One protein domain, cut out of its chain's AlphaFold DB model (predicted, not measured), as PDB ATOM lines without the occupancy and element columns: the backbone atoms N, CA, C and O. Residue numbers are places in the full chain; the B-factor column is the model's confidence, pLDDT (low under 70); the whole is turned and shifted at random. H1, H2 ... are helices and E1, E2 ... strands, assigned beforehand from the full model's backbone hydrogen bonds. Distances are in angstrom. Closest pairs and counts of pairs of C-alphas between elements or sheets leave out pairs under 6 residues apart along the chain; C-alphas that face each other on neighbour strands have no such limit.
ATOM      1  N   LEU A 123     127.457  66.374  63.619       98.31
ATOM      2  CA  LEU A 123     127.764  67.393  62.613       98.31
ATOM      3  C   LEU A 123     127.096  67.058  61.274       98.31
ATOM      4  O   LEU A 123     126.438  67.927  60.704       98.31
ATOM      5  N   LEU A 124     127.167  65.797  60.826       98.50
ATOM      6  CA  LEU A 124     126.440  65.319  59.640       98.50
ATOM      7  C   LEU A 124     124.937  65.531  59.769       98.50
ATOM      8  O   LEU A 124     124.318  66.102  58.873       98.50
ATOM      9  N   PHE A 125     124.362  65.136  60.909       98.56
ATOM     10  CA  PHE A 125     122.957  65.382  61.207       98.56
ATOM     11  C   PHE A 125     122.620  66.867  61.088       98.56
ATOM     12  O   PHE A 125     121.605  67.218  60.498       98.56
ATOM     13  N   THR A 126     123.468  67.743  61.636       98.62
ATOM     14  CA  THR A 126     123.242  69.190  61.597       98.62
ATOM     15  C   THR A 126     123.159  69.699  60.170       98.62
ATOM     16  O   THR A 126     122.187  70.370  59.839       98.62
ATOM     17  N   ILE A 127     124.138  69.374  59.324       98.44
ATOM     18  CA  ILE A 127     124.148  69.850  57.938       98.44
ATOM     19  C   ILE A 127     122.945  69.299  57.177       98.44
ATOM     20  O   ILE A 127     122.185  70.080  56.608       98.44
ATOM     21  N   LYS A 128     122.689  67.990  57.256       98.69
ATOM     22  CA  LYS A 128     121.528  67.366  56.608       98.69
ATOM     23  C   LYS A 128     120.200  67.970  57.079       98.69
ATOM     24  O   LYS A 128     119.316  68.238  56.268       98.69
ATOM     25  N   PHE A 129     120.064  68.260  58.373       98.75
ATOM     26  CA  PHE A 129     118.874  68.906  58.926       98.75
ATOM     27  C   PHE A 129     118.721  70.357  58.459       98.75
ATOM     28  O   PHE A 129     117.616  70.761  58.104       98.75
ATOM     29  N   LEU A 130     119.805  71.136  58.430       98.69
ATOM     30  CA  LEU A 130     119.804  72.514  57.935       98.69
ATOM     31  C   LEU A 130     119.437  72.583  56.446       98.69
ATOM     32  O   LEU A 130     118.588  73.390  56.071       98.69
ATOM     33  N   LEU A 131     120.014  71.709  55.618       98.50
ATOM     34  CA  LEU A 131     119.696  71.607  54.190       98.50
ATOM     35  C   LEU A 131     118.226  71.216  53.984       98.50
ATOM     36  O   LEU A 131     117.493  71.912  53.286       98.50
ATOM     37  N   ALA A 132     117.734  70.193  54.691       98.44
ATOM     38  CA  ALA A 132     116.321  69.813  54.639       98.44
ATOM     39  C   ALA A 132     115.383  70.943  55.105       98.44
ATOM     40  O   ALA A 132     114.284  71.102  54.572       98.44
ATOM     41  N   ARG A 133     115.807  71.754  56.084       98.38
ATOM     42  CA  ARG A 133     115.080  72.948  56.542       98.38
ATOM     43  C   ARG A 133     115.048  74.040  55.472       98.38
ATOM     44  O   ARG A 133     113.990  74.635  55.278       98.38
ATOM     45  N   ALA A 134     116.143  74.261  54.747       97.62
ATOM     46  CA  ALA A 134     116.184  75.179  53.609       97.62
ATOM     47  C   ALA A 134     115.205  74.754  52.502       97.62
ATOM     48  O   ALA A 134     114.391  75.566  52.068       97.62
ATOM     49  N   VAL A 135     115.186  73.464  52.153       97.50
ATOM     50  CA  VAL A 135     114.292  72.887  51.130       97.50
ATOM     51  C   VAL A 135     112.811  73.085  51.466       97.50
ATOM     52  O   VAL A 135     112.002  73.356  50.584       97.50
ATOM     53  N   VAL A 136     112.427  73.001  52.746       97.25
ATOM     54  CA  VAL A 136     111.037  73.260  53.178       97.25
ATOM     55  C   VAL A 136     110.740  74.746  53.435       97.25
ATOM     56  O   VAL A 136     109.722  75.071  54.046       97.25
ATOM     57  N   GLY A 137     111.616  75.658  52.999       96.75
ATOM     58  CA  GLY A 137     111.425  77.106  53.113       96.75
ATOM     59  C   GLY A 137     111.687  77.679  54.509       96.75
ATOM     60  O   GLY A 137     111.198  78.758  54.835       96.75
ATOM     61  N   SER A 138     112.438  76.972  55.357       97.06
ATOM     62  CA  SER A 138     112.827  77.399  56.713       97.06
ATOM     63  C   SER A 138     114.356  77.452  56.887       97.06
ATOM     64  O   SER A 138     114.889  76.779  57.767       97.06
ATOM     65  N   PRO A 139     115.094  78.242  56.081       97.00
ATOM     66  CA  PRO A 139     116.561  78.198  56.030       97.00
ATOM     67  C   PRO A 139     117.261  78.713  57.296       97.00
ATOM     68  O   PRO A 139     118.467  78.527  57.436       97.00
ATOM     69  N   VAL A 140     116.532  79.368  58.206       98.00
ATOM     70  CA  VAL A 140     117.045  79.887  59.479       98.00
ATOM     71  C   VAL A 140     116.622  78.953  60.608       98.00
ATOM     72  O   VAL A 140     115.428  78.750  60.832       98.00
ATOM     73  N   VAL A 141     117.588  78.397  61.340       98.31
ATOM     74  CA  VAL A 141     117.332  77.396  62.385       98.31
ATOM     75  C   VAL A 141     118.115  77.723  63.651       98.31
ATOM     76  O   VAL A 141     119.314  78.000  63.611       98.31
ATOM     77  N   THR A 142     117.443  77.688  64.801       97.81
ATOM     78  CA  THR A 142     118.081  77.983  66.092       97.81
ATOM     79  C   THR A 142     118.903  76.800  66.613       97.81
ATOM     80  O   THR A 142     118.593  75.638  66.340       97.81
ATOM     81  N   TYR A 143     119.934  77.062  67.424       97.31
ATOM     82  CA  TYR A 143     120.722  75.973  68.026       97.31
ATOM     83  C   TYR A 143     119.878  74.996  68.870       97.31
ATOM     84  O   TYR A 143     120.069  73.788  68.720       97.31
ATOM     85  N   PRO A 144     118.919  75.446  69.709       97.19
ATOM     86  CA  PRO A 144     118.048  74.531  70.445       97.19
ATOM     87  C   PRO A 144     117.165  73.655  69.550       97.19
ATOM     88  O   PRO A 144     116.872  72.521  69.926       97.19
ATOM     89  N   GLU A 145     116.748  74.140  68.377       97.94
ATOM     90  CA  GLU A 145     116.011  73.319  67.409       97.94
ATOM     91  C   GLU A 145     116.893  72.204  66.844       97.94
ATOM     92  O   GLU A 145     116.487  71.044  66.880       97.94
ATOM     93  N   ILE A 146     118.109  72.531  66.390       98.19
ATOM     94  CA  ILE A 146     119.066  71.554  65.840       98.19
ATOM     95  C   ILE A 146     119.371  70.473  66.884       98.19
ATOM     96  O   ILE A 146     119.242  69.276  66.622       98.19
ATOM     97  N   VAL A 147     119.729  70.895  68.100       97.56
ATOM     98  CA  VAL A 147     120.090  69.981  69.192       97.56
ATOM     99  C   VAL A 147     118.881  69.165  69.647       97.56
ATOM    100  O   VAL A 147     119.009  67.973  69.921       97.56
ATOM    101  N   GLY A 148     117.694  69.773  69.688       97.38
ATOM    102  CA  GLY A 148     116.448  69.091  70.023       97.38
ATOM    103  C   GLY A 148     116.066  68.020  69.003       97.38
ATOM    104  O   GLY A 148     115.664  66.928  69.406       97.38
ATOM    105  N   ALA A 149     116.228  68.307  67.709       97.94
ATOM    106  CA  ALA A 149     115.995  67.355  66.628       97.94
ATOM    107  C   ALA A 149     117.002  66.198  66.678       97.94
ATOM    108  O   ALA A 149     116.606  65.033  66.624       97.94
ATOM    109  N   TYR A 150     118.292  66.488  66.873       97.44
ATOM    110  CA  TYR A 150     119.321  65.455  67.022       97.44
ATOM    111  C   TYR A 150     119.038  64.552  68.230       97.44
ATOM    112  O   TYR A 150     119.052  63.327  68.122       97.44
ATOM    113  N   ALA A 151     118.718  65.140  69.384       95.44
ATOM    114  CA  ALA A 151     118.498  64.397  70.621       95.44
ATOM    115  C   ALA A 151     117.279  63.461  70.576       95.44
ATOM    116  O   ALA A 151     117.259  62.483  71.315       95.44
ATOM    117  N   LYS A 152     116.269  63.761  69.747       95.69
ATOM    118  CA  LYS A 152     114.970  63.063  69.727       95.69
ATOM    119  C   LYS A 152     114.699  62.252  68.454       95.69
ATOM    120  O   LYS A 152     113.648  61.627  68.367       95.69
ATOM    121  N   SER A 153     115.573  62.324  67.451       95.12
ATOM    122  CA  SER A 153     115.390  61.623  66.172       95.12
ATOM    123  C   SER A 153     115.933  60.198  66.168       95.12
ATOM    124  O   SER A 153     115.537  59.421  65.311       95.12
ATOM    125  N   ASP A 154     116.859  59.876  67.074       93.19
ATOM    126  CA  ASP A 154     117.657  58.641  67.068       93.19
ATOM    127  C   ASP A 154     118.463  58.403  65.778       93.19
ATOM    128  O   ASP A 154     119.029  57.330  65.592       93.19
ATOM    129  N   PHE A 155     118.602  59.431  64.930       96.38
ATOM    130  CA  PHE A 155     119.307  59.318  63.657       96.38
ATOM    131  C   PHE A 155     120.785  58.993  63.861       96.38
ATOM    132  O   PHE A 155     121.460  59.571  64.729       96.38
ATOM    133  N   THR A 156     121.274  58.075  63.038       94.56
ATOM    134  CA  THR A 156     122.629  57.521  63.081       94.56
ATOM    135  C   THR A 156     123.484  57.938  61.889       94.56
ATOM    136  O   THR A 156     124.668  57.621  61.886       94.56
ATOM    137  N   GLY A 157     122.928  58.673  60.923       92.75
ATOM    138  CA  GLY A 157     123.626  59.224  59.758       92.75
ATOM    139  C   GLY A 157     123.256  58.568  58.424       92.75
ATOM    140  O   GLY A 157     123.553  59.155  57.385       92.75
ATOM    141  N   ASP A 158     122.592  57.407  58.452       93.31
ATOM    142  CA  ASP A 158     122.169  56.660  57.250       93.31
ATOM    143  C   ASP A 158     120.792  57.091  56.734       93.31
ATOM    144  O   ASP A 158     120.339  56.627  55.690       93.31
ATOM    145  N   GLU A 159     120.099  57.949  57.479       97.31
ATOM    146  CA  GLU A 159     118.766  58.397  57.118       97.31
ATOM    147  C   GLU A 159     118.810  59.264  55.855       97.31
ATOM    148  O   GLU A 159     119.657  60.155  55.705       97.31
ATOM    149  N   GLY A 160     117.877  58.984  54.944       96.62
ATOM    150  CA  GLY A 160     117.774  59.647  53.658       96.62
ATOM    151  C   GLY A 160     116.942  60.924  53.705       96.62
ATOM    152  O   GLY A 160     116.496  61.415  54.749       96.62
ATOM    153  N   GLN A 161     116.720  61.478  52.519       95.69
ATOM    154  CA  GLN A 161     116.000  62.731  52.329       95.69
ATOM    155  C   GLN A 161     114.580  62.691  52.911       95.69
ATOM    156  O   GLN A 161     114.132  63.655  53.534       95.69
ATOM    157  N   VAL A 162     113.862  61.575  52.742       97.06
ATOM    158  CA  VAL A 162     112.464  61.430  53.183       97.06
ATOM    159  C   VAL A 162     112.352  61.584  54.700       97.06
ATOM    160  O   VAL A 162     111.492  62.319  55.197       97.06
ATOM    161  N   GLU A 163     113.244  60.938  55.443       98.25
ATOM    162  CA  GLU A 163     113.306  60.981  56.897       98.25
ATOM    163  C   GLU A 163     113.659  62.386  57.399       98.25
ATOM    164  O   GLU A 163     112.976  62.923  58.282       98.25
ATOM    165  N   PHE A 164     114.672  63.021  56.798       98.31
ATOM    166  CA  PHE A 164     115.083  64.379  57.154       98.31
ATOM    167  C   PHE A 164     114.002  65.422  56.843       98.31
ATOM    168  O   PHE A 164     113.693  66.255  57.699       98.31
ATOM    169  N   LEU A 165     113.341  65.346  55.685       97.44
ATOM    170  CA  LEU A 165     112.195  66.204  55.358       97.44
ATOM    171  C   LEU A 165     111.024  65.986  56.328       97.44
ATOM    172  O   LEU A 165     110.304  66.932  56.666       97.44
ATOM    173  N   GLY A 166     110.842  64.757  56.815       97.38
ATOM    174  CA  GLY A 166     109.850  64.418  57.834       97.38
ATOM    175  C   GLY A 166     110.089  65.126  59.170       97.38
ATOM    176  O   GLY A 166     109.131  65.576  59.805       97.38
ATOM    177  N   ILE A 167     111.347  65.263  59.605       97.88
ATOM    178  CA  ILE A 167     111.692  65.995  60.835       97.88
ATOM    179  C   ILE A 167     111.842  67.506  60.620       97.88
ATOM    180  O   ILE A 167     111.564  68.264  61.548       97.88
ATOM    181  N   ALA A 168     112.210  67.965  59.420       97.12
ATOM    182  CA  ALA A 168     112.391  69.385  59.098       97.12
ATOM    183  C   ALA A 168     111.080  70.191  59.161       97.12
ATOM    184  O   ALA A 168     111.087  71.381  59.481       97.12
ATOM    185  N   LYS A 169     109.942  69.531  58.910       95.69
ATOM    186  CA  LYS A 169     108.592  70.117  59.008       95.69
ATOM    187  C   LYS A 169     108.083  70.257  60.447       95.69
ATOM    188  O   LYS A 169     107.032  70.854  60.666       95.69
ATOM    189  N   LYS A 170     108.784  69.676  61.425       96.50
ATOM    190  CA  LYS A 170     108.396  69.697  62.841       96.50
ATOM    191  C   LYS A 170     109.095  70.841  63.573       96.50
ATOM    192  O   LYS A 170     110.187  71.261  63.197       96.50
ATOM    193  N   SER A 171     108.483  71.288  64.665       94.31
ATOM    194  CA  SER A 171     109.113  72.210  65.611       94.31
ATOM    195  C   SER A 171     109.881  71.438  66.674       94.31
ATOM    196  O   SER A 171     109.378  70.460  67.232       94.31
ATOM    197  N   TRP A 172     111.081  71.912  66.995       96.62
ATOM    198  CA  TRP A 172     111.962  71.282  67.968       96.62
ATOM    199  C   TRP A 172     112.330  72.262  69.073       96.62
ATOM    200  O   TRP A 172     112.416  73.466  68.870       96.62
ATOM    201  N   THR A 173     112.545  71.735  70.270       92.88
ATOM    202  CA  THR A 173     113.021  72.516  71.410       92.88
ATOM    203  C   THR A 173     113.993  71.682  72.225       92.88
ATOM    204  O   THR A 173     113.862  70.451  72.318       92.88
ATOM    205  N   PHE A 174     114.948  72.371  72.841       94.69
ATOM    206  CA  PHE A 174     115.923  71.790  73.744       94.69
ATOM    207  C   PHE A 174     116.199  72.757  74.897       94.69
ATOM    208  O   PHE A 174     116.565  73.905  74.670       94.69
ATOM    209  N   ALA A 175     115.996  72.292  76.130       90.50
ATOM    210  CA  ALA A 175     116.171  73.097  77.344       90.50
ATOM    211  C   ALA A 175     117.472  72.776  78.107       90.50
ATOM    212  O   ALA A 175     117.745  73.384  79.138       90.50
ATOM    213  N   GLY A 176     118.254  71.799  77.637       90.50
ATOM    214  CA  GLY A 176     119.493  71.374  78.285       90.50
ATOM    215  C   GLY A 176     120.712  72.227  77.920       90.50
ATOM    216  O   GLY A 176     120.660  73.115  77.065       90.50
ATOM    217  N   GLU A 177     121.841  71.901  78.550       90.81
ATOM    218  CA  GLU A 177     123.167  72.428  78.203       90.81
ATOM    219  C   GLU A 177     123.529  72.005  76.769       90.81
ATOM    220  O   GLU A 177     123.413  70.832  76.414       90.81
ATOM    221  N   HIS A 178     123.917  72.965  75.930       92.69
ATOM    222  CA  HIS A 178     124.207  72.733  74.511       92.69
ATOM    223  C   HIS A 178     125.354  73.603  73.988       92.69
ATOM    224  O   HIS A 178     125.473  73.832  72.784       92.69
ATOM    225  N   ARG A 179     126.219  74.111  74.870       93.50
ATOM    226  CA  ARG A 179     127.329  74.985  74.493       93.50
ATOM    227  C   ARG A 179     128.311  74.283  73.566       93.50
ATOM    228  O   ARG A 179     128.710  74.886  72.579       93.50
ATOM    229  N   GLN A 180     128.675  73.034  73.857       94.31
ATOM    230  CA  GLN A 180     129.611  72.272  73.019       94.31
ATOM    231  C   GLN A 180     129.032  72.006  71.628       94.31
ATOM    232  O   GLN A 180     129.716  72.218  70.628       94.31
ATOM    233  N   ALA A 181     127.749  71.637  71.568       95.50
ATOM    234  CA  ALA A 181     127.027  71.503  70.312       95.50
ATOM    235  C   ALA A 181     127.062  72.818  69.526       95.50
ATOM    236  O   ALA A 181     127.582  72.852  68.414       95.50
ATOM    237  N   ARG A 182     126.629  73.925  70.141       95.06
ATOM    238  CA  ARG A 182     126.647  75.259  69.528       95.06
ATOM    239  C   ARG A 182     128.028  75.651  69.006       95.06
ATOM    240  O   ARG A 182     128.126  76.096  67.869       95.06
ATOM    241  N   GLU A 183     129.079  75.485  69.807       94.75
ATOM    242  CA  GLU A 183     130.448  75.822  69.400       94.75
ATOM    243  C   GLU A 183     130.886  74.992  68.183       94.75
ATOM    244  O   GLU A 183     131.417  75.557  67.232       94.75
ATOM    245  N   SER A 184     130.591  73.689  68.152       96.00
ATOM    246  CA  SER A 184     130.913  72.845  66.992       96.00
ATOM    247  C   SER A 184     130.103  73.195  65.735       96.00
ATOM    248  O   SER A 184     130.653  73.196  64.636       96.00
ATOM    249  N   ILE A 185     128.829  73.585  65.885       97.06
ATOM    250  CA  ILE A 185     127.991  74.073  64.777       97.06
ATOM    251  C   ILE A 185     128.563  75.388  64.225       97.06
ATOM    252  O   ILE A 185     128.663  75.573  63.016       97.06
ATOM    253  N   GLN A 186     128.981  76.304  65.102       95.38
ATOM    254  CA  GLN A 186     129.610  77.565  64.699       95.38
ATOM    255  C   GLN A 186     130.967  77.349  64.008       95.38
ATOM    256  O   GLN A 186     131.319  78.119  63.114       95.38
ATOM    257  N   VAL A 187     131.718  76.307  64.387       95.44
ATOM    258  CA  VAL A 187     132.961  75.918  63.700       95.44
ATOM    259  C   VAL A 187     132.669  75.492  62.262       95.44
ATOM    260  O   VAL A 187     133.282  76.042  61.351       95.44
ATOM    261  N   ILE A 188     131.707  74.589  62.039       96.56
ATOM    262  CA  ILE A 188     131.355  74.141  60.676       96.56
ATOM    263  C   ILE A 188     130.588  75.202  59.872       96.56
ATOM    264  O   ILE A 188     130.498  75.096  58.657       96.56
ATOM    265  N   SER A 189     130.096  76.272  60.506       96.19
ATOM    266  CA  SER A 189     129.470  77.416  59.815       96.19
ATOM    267  C   SER A 189     130.464  78.289  59.029       96.19
ATOM    268  O   SER A 189     130.091  79.357  58.556       96.19
ATOM    269  N   GLN A 190     131.722  77.854  58.915       94.88
ATOM    270  CA  GLN A 190     132.711  78.371  57.964       94.88
ATOM    271  C   GLN A 190     132.532  77.778  56.553       94.88
ATOM    272  O   GLN A 190     133.203  78.225  55.628       94.88
ATOM    273  N   ILE A 191     131.647  76.788  56.383       95.81
ATOM    274  CA  ILE A 191     131.193  76.329  55.065       95.81
ATOM    275  C   ILE A 191     130.525  77.496  54.321       95.81
ATOM    276  O   ILE A 191     129.726  78.229  54.905       95.81
ATOM    277  N   SER A 192     130.841  77.653  53.037       93.31
ATOM    278  CA  SER A 192     130.530  78.828  52.211       93.31
ATOM    279  C   SER A 192     129.061  79.240  52.194       93.31
ATOM    280  O   SER A 192     128.725  80.428  52.270       93.31
ATOM    281  N   TYR A 193     128.172  78.256  52.158       94.75
ATOM    282  CA  TYR A 193     126.733  78.467  52.114       94.75
ATOM    283  C   TYR A 193     126.074  78.628  53.492       94.75
ATOM    284  O   TYR A 193     124.857  78.821  53.577       94.75
ATOM    285  N   LEU A 194     126.842  78.563  54.581       96.62
ATOM    286  CA  LEU A 194     126.351  78.768  55.939       96.62
ATOM    287  C   LEU A 194     126.697  80.162  56.454       96.62
ATOM    288  O   LEU A 194     127.695  80.781  56.099       96.62
ATOM    289  N   SER A 195     125.854  80.666  57.344       95.31
ATOM    290  CA  SER A 195     126.191  81.794  58.206       95.31
ATOM    291  C   SER A 195     125.581  81.583  59.581       95.31
ATOM    292  O   SER A 195     124.540  80.944  59.715       95.31
ATOM    293  N   ALA A 196     126.224  82.105  60.616       95.50
ATOM    294  CA  ALA A 196     125.807  81.891  61.990       95.50
ATOM    295  C   ALA A 196     125.748  83.201  62.771       95.50
ATOM    296  O   ALA A 196     126.506  84.138  62.526       95.50
ATOM    297  N   THR A 197     124.883  83.229  63.778       94.88
ATOM    298  CA  THR A 197     124.860  84.233  64.845       94.88
ATOM    299  C   THR A 197     125.080  83.553  66.197       94.88
ATOM    300  O   THR A 197     125.354  82.350  66.284       94.88
ATOM    301  N   SER A 198     124.930  84.296  67.291       92.62
ATOM    302  CA  SER A 198     124.908  83.726  68.639       92.62
ATOM    303  C   SER A 198     123.675  82.851  68.910       92.62
ATOM    304  O   SER A 198     123.717  82.064  69.860       92.62
ATOM    305  N   ALA A 199     122.629  82.935  68.070       94.50
ATOM    306  CA  ALA A 199     121.330  82.290  68.280       94.50
ATOM    307  C   ALA A 199     120.919  81.261  67.206       94.50
ATOM    308  O   ALA A 199     120.237  80.285  67.532       94.50
ATOM    309  N   PHE A 200     121.308  81.461  65.946       96.56
ATOM    310  CA  PHE A 200     120.844  80.638  64.825       96.56
ATOM    311  C   PHE A 200     121.899  80.474  63.731       96.56
ATOM    312  O   PHE A 200     122.881  81.217  63.687       96.56
ATOM    313  N   VAL A 201     121.644  79.518  62.842       97.81
ATOM    314  CA  VAL A 201     122.371  79.284  61.592       97.81
ATOM    315  C   VAL A 201     121.414  79.492  60.423       97.81
ATOM    316  O   VAL A 201     120.241  79.133  60.517       97.81
ATOM    317  N   THR A 202     121.920  80.063  59.337       98.06
ATOM    318  CA  THR A 202     121.194  80.277  58.086       98.06
ATOM    319  C   THR A 202     121.894  79.549  56.945       98.06
ATOM    320  O   THR A 202     123.109  79.685  56.794       98.06
ATOM    321  N   VAL A 203     121.121  78.829  56.131       97.81
ATOM    322  CA  VAL A 203     121.550  78.271  54.840       97.81
ATOM    323  C   VAL A 203     121.210  79.259  53.725       97.81
ATOM    324  O   VAL A 203     120.073  79.717  53.630       97.81
ATOM    325  N   SER A 204     122.188  79.569  52.881       95.00
ATOM    326  CA  SER A 204     122.061  80.486  51.746       95.00
ATOM    327  C   SER A 204     122.153  79.726  50.417       95.00
ATOM    328  O   SER A 204     123.030  80.021  49.619       95.00
ATOM    329  N   LEU A 205     121.277  78.742  50.197       93.44
ATOM    330  CA  LEU A 205     121.206  77.949  48.960       93.44
ATOM    331  C   LEU A 205     119.796  77.950  48.387       93.44
ATOM    332  O   LEU A 205     118.819  78.051  49.138       93.44
ATOM    333  N   ASP A 206     119.710  77.773  47.071       92.94
ATOM    334  CA  ASP A 206     118.483  77.310  46.432       92.94
ATOM    335  C   ASP A 206     118.108  75.892  46.910       92.94
ATOM    336  O   ASP A 206     118.954  75.128  47.383       92.94
ATOM    337  N   ALA A 207     116.823  75.544  46.809       94.12
ATOM    338  CA  ALA A 207     116.324  74.253  47.261       94.12
ATOM    339  C   ALA A 207     116.982  73.076  46.528       94.12
ATOM    340  O   ALA A 207     117.264  72.071  47.173       94.12
ATOM    341  N   ASP A 208     117.242  73.190  45.225       93.19
ATOM    342  CA  ASP A 208     117.814  72.076  44.469       93.19
ATOM    343  C   ASP A 208     119.303  71.887  44.797       93.19
ATOM    344  O   ASP A 208     119.702  70.778  45.134       93.19
ATOM    345  N   ASP A 209     120.090  72.968  44.866       93.56
ATOM    346  CA  ASP A 209     121.495  72.883  45.302       93.56
ATOM    347  C   ASP A 209     121.606  72.354  46.746       93.56
ATOM    348  O   ASP A 209     122.521  71.606  47.090       93.56
ATOM    349  N   ALA A 210     120.660  72.718  47.622       95.88
ATOM    350  CA  ALA A 210     120.615  72.181  48.979       95.88
ATOM    351  C   ALA A 210     120.349  70.664  49.005       95.88
ATOM    352  O   ALA A 210     120.824  69.983  49.919       95.88
ATOM    353  N   LEU A 211     119.595  70.139  48.034       95.44
ATOM    354  CA  LEU A 211     119.360  68.705  47.879       95.44
ATOM    355  C   LEU A 211     120.569  67.983  47.298       95.44
ATOM    356  O   LEU A 211     120.934  66.937  47.826       95.44
ATOM    357  N   ASP A 212     121.220  68.554  46.291       94.38
ATOM    358  CA  ASP A 212     122.403  67.956  45.673       94.38
ATOM    359  C   ASP A 212     123.523  67.762  46.716       94.38
ATOM    360  O   ASP A 212     124.052  66.659  46.893       94.38
ATOM    361  N   ILE A 213     123.779  68.783  47.545       95.50
ATOM    362  CA  ILE A 213     124.726  68.669  48.666       95.50
ATOM    363  C   ILE A 213     124.252  67.633  49.689       95.50
ATOM    364  O   ILE A 213     125.063  66.849  50.187       95.50
ATOM    365  N   PHE A 214     122.958  67.614  50.026       97.19
ATOM    366  CA  PHE A 214     122.408  66.654  50.985       97.19
ATOM    367  C   PHE A 214     122.693  65.209  50.555       97.19
ATOM    368  O   PHE A 214     123.111  64.404  51.394       97.19
ATOM    369  N   GLU A 215     122.479  64.889  49.278       95.88
ATOM    370  CA  GLU A 215     122.684  63.547  48.720       95.88
ATOM    371  C   GLU A 215     124.171  63.169  48.654       95.88
ATOM    372  O   GLU A 215     124.534  62.019  48.924       95.88
ATOM    373  N   SER A 216     125.044  64.147  48.393       95.06
ATOM    374  CA  SER A 216     126.501  63.944  48.376       95.06
ATOM    375  C   SER A 216     127.109  63.633  49.755       95.06
ATOM    376  O   SER A 216     128.210  63.097  49.857       95.06
ATOM    377  N   LEU A 217     126.399  63.948  50.845       96.00
ATOM    378  CA  LEU A 217     126.893  63.806  52.214       96.00
ATOM    379  C   LEU A 217     126.627  62.414  52.800       96.00
ATOM    380  O   LEU A 217     125.476  62.017  53.009       96.00
ATOM    381  N   GLN A 218     127.686  61.711  53.205       95.12
ATOM    382  CA  GLN A 218     127.592  60.359  53.763       95.12
ATOM    383  C   GLN A 218     128.429  60.193  55.043       95.12
ATOM    384  O   GLN A 218     129.488  60.795  55.189       95.12
ATOM    385  N   PRO A 219     127.996  59.374  56.017       96.38
ATOM    386  CA  PRO A 219     128.835  59.077  57.171       96.38
ATOM    387  C   PRO A 219     130.061  58.258  56.744       96.38
ATOM    388  O   PRO A 219     129.936  57.252  56.041       96.38
TER     389      PRO A 219
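AT A GLANCE: This is residues 123 to 219 of the 384 residues of the protein "HNH domain-containing protein" of Sphingobium xenophagum (UniProt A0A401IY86). One helix, H1, runs through the middle of a rounded body, with a small three-stranded sheet along one side of it and the four other helices, H2, H3, H4 and H5, set round it. H5 lies alongside H1 in the opposite direction, while H2, H3 and H4 cross it at large angles; the sheet's other face has no named helix on it. The printed part has 97 residues with five named helices and three named strands, in the order H1, E1, H2, H3, H4, E2, E3, H5, and the sheet runs E1, E3, E2, all antiparallel. The class is mostly helix; the whole is compact, with a radius of gyration of the C-alphas of 12.0 A, and spans 33 by 27 by 24 A.

HOW THE PARTS SIT: H1, residues 123 to 135, is the hub and touches four other helices. E1, residues 140 to 142, is an edge strand of the sheet; the closest C-alphas of H1 and E1 are those of Leu 130 and Val 141, 7.1 A apart. H2, residues 143 to 153, touches residues 125 to 130 of H1, about perpendicular at 75 degrees, the closest C-alphas being those of Thr 126 and Ile 146, 6.4 A apart. H3, residues 161 to 168, touches residues 128 to 133 of H1, about perpendicular at 83 degrees, with the C-alphas of Arg 133 and Ala 168 closest at 5.1 A. H4, residues 179 to 188, touches residues 123 to 126 of H1 at a steep tilt of 69 degrees, only just short of perpendicular, with the C-alphas of Leu 123 and Ile 185 closest at 7.0 A. E2, residues 194 to 196, is the other edge strand and forms a hairpin with E3, residues 200 to 203: N 202 and O 195 are 2.8 A apart, within hydrogen-bond range. E3 is the inner strand, and across its pair with E1, N 141 and O 201 are 2.9 A apart, also within range. H1, H2 and H4 are on one face of the sheet, an arrangement in two layers, helices over strands. H1 has a height over the sheet of 9.2 A and H4 one of 10.3 A. H5, residues 207 to 216, touches H1 at a shallow tilt of 26 degrees, opposite ways, with the C-alphas of Val 135 and Ala 207 closest at 4.6 A. The packing of the helices is mostly crossed, with 1 of 4 touching pairs at a shallow tilt. H3 and H5 are not on the sheet, and H4 and H5 are apart. In H1, H2, H3, H4 and H5 every O i to N i+4 pair is within hydrogen-bond range.

IN THESE COORDINATES: H1 begins at C-alpha 123, (127.764, 67.393, 62.613), and measures 18.5 A from first to last C-alpha. E1 measures 7.0 A, H2 15.4 A, H3 10.2 A and H4 14.4 A. E2 measures 6.8 A, and E3, 10.3 A long, begins at C-alpha 200, (120.844, 80.638, 64.825). H5 measures 14.5 A and ends at C-alpha 216, (126.501, 63.944, 48.376).

THE WHOLE: The C-alphas farthest apart are those of Glu 177 and Asp 208, 34.2 A. The first and last printed C-alphas, of Leu 123 and Pro 219, are 10.0 A apart. The printed part has no cut and no long link; the links H2 to H3 and H3 to H4 are short but not tight. The mean pLDDT of the printed part is 96.0, and no printed residue is under 70.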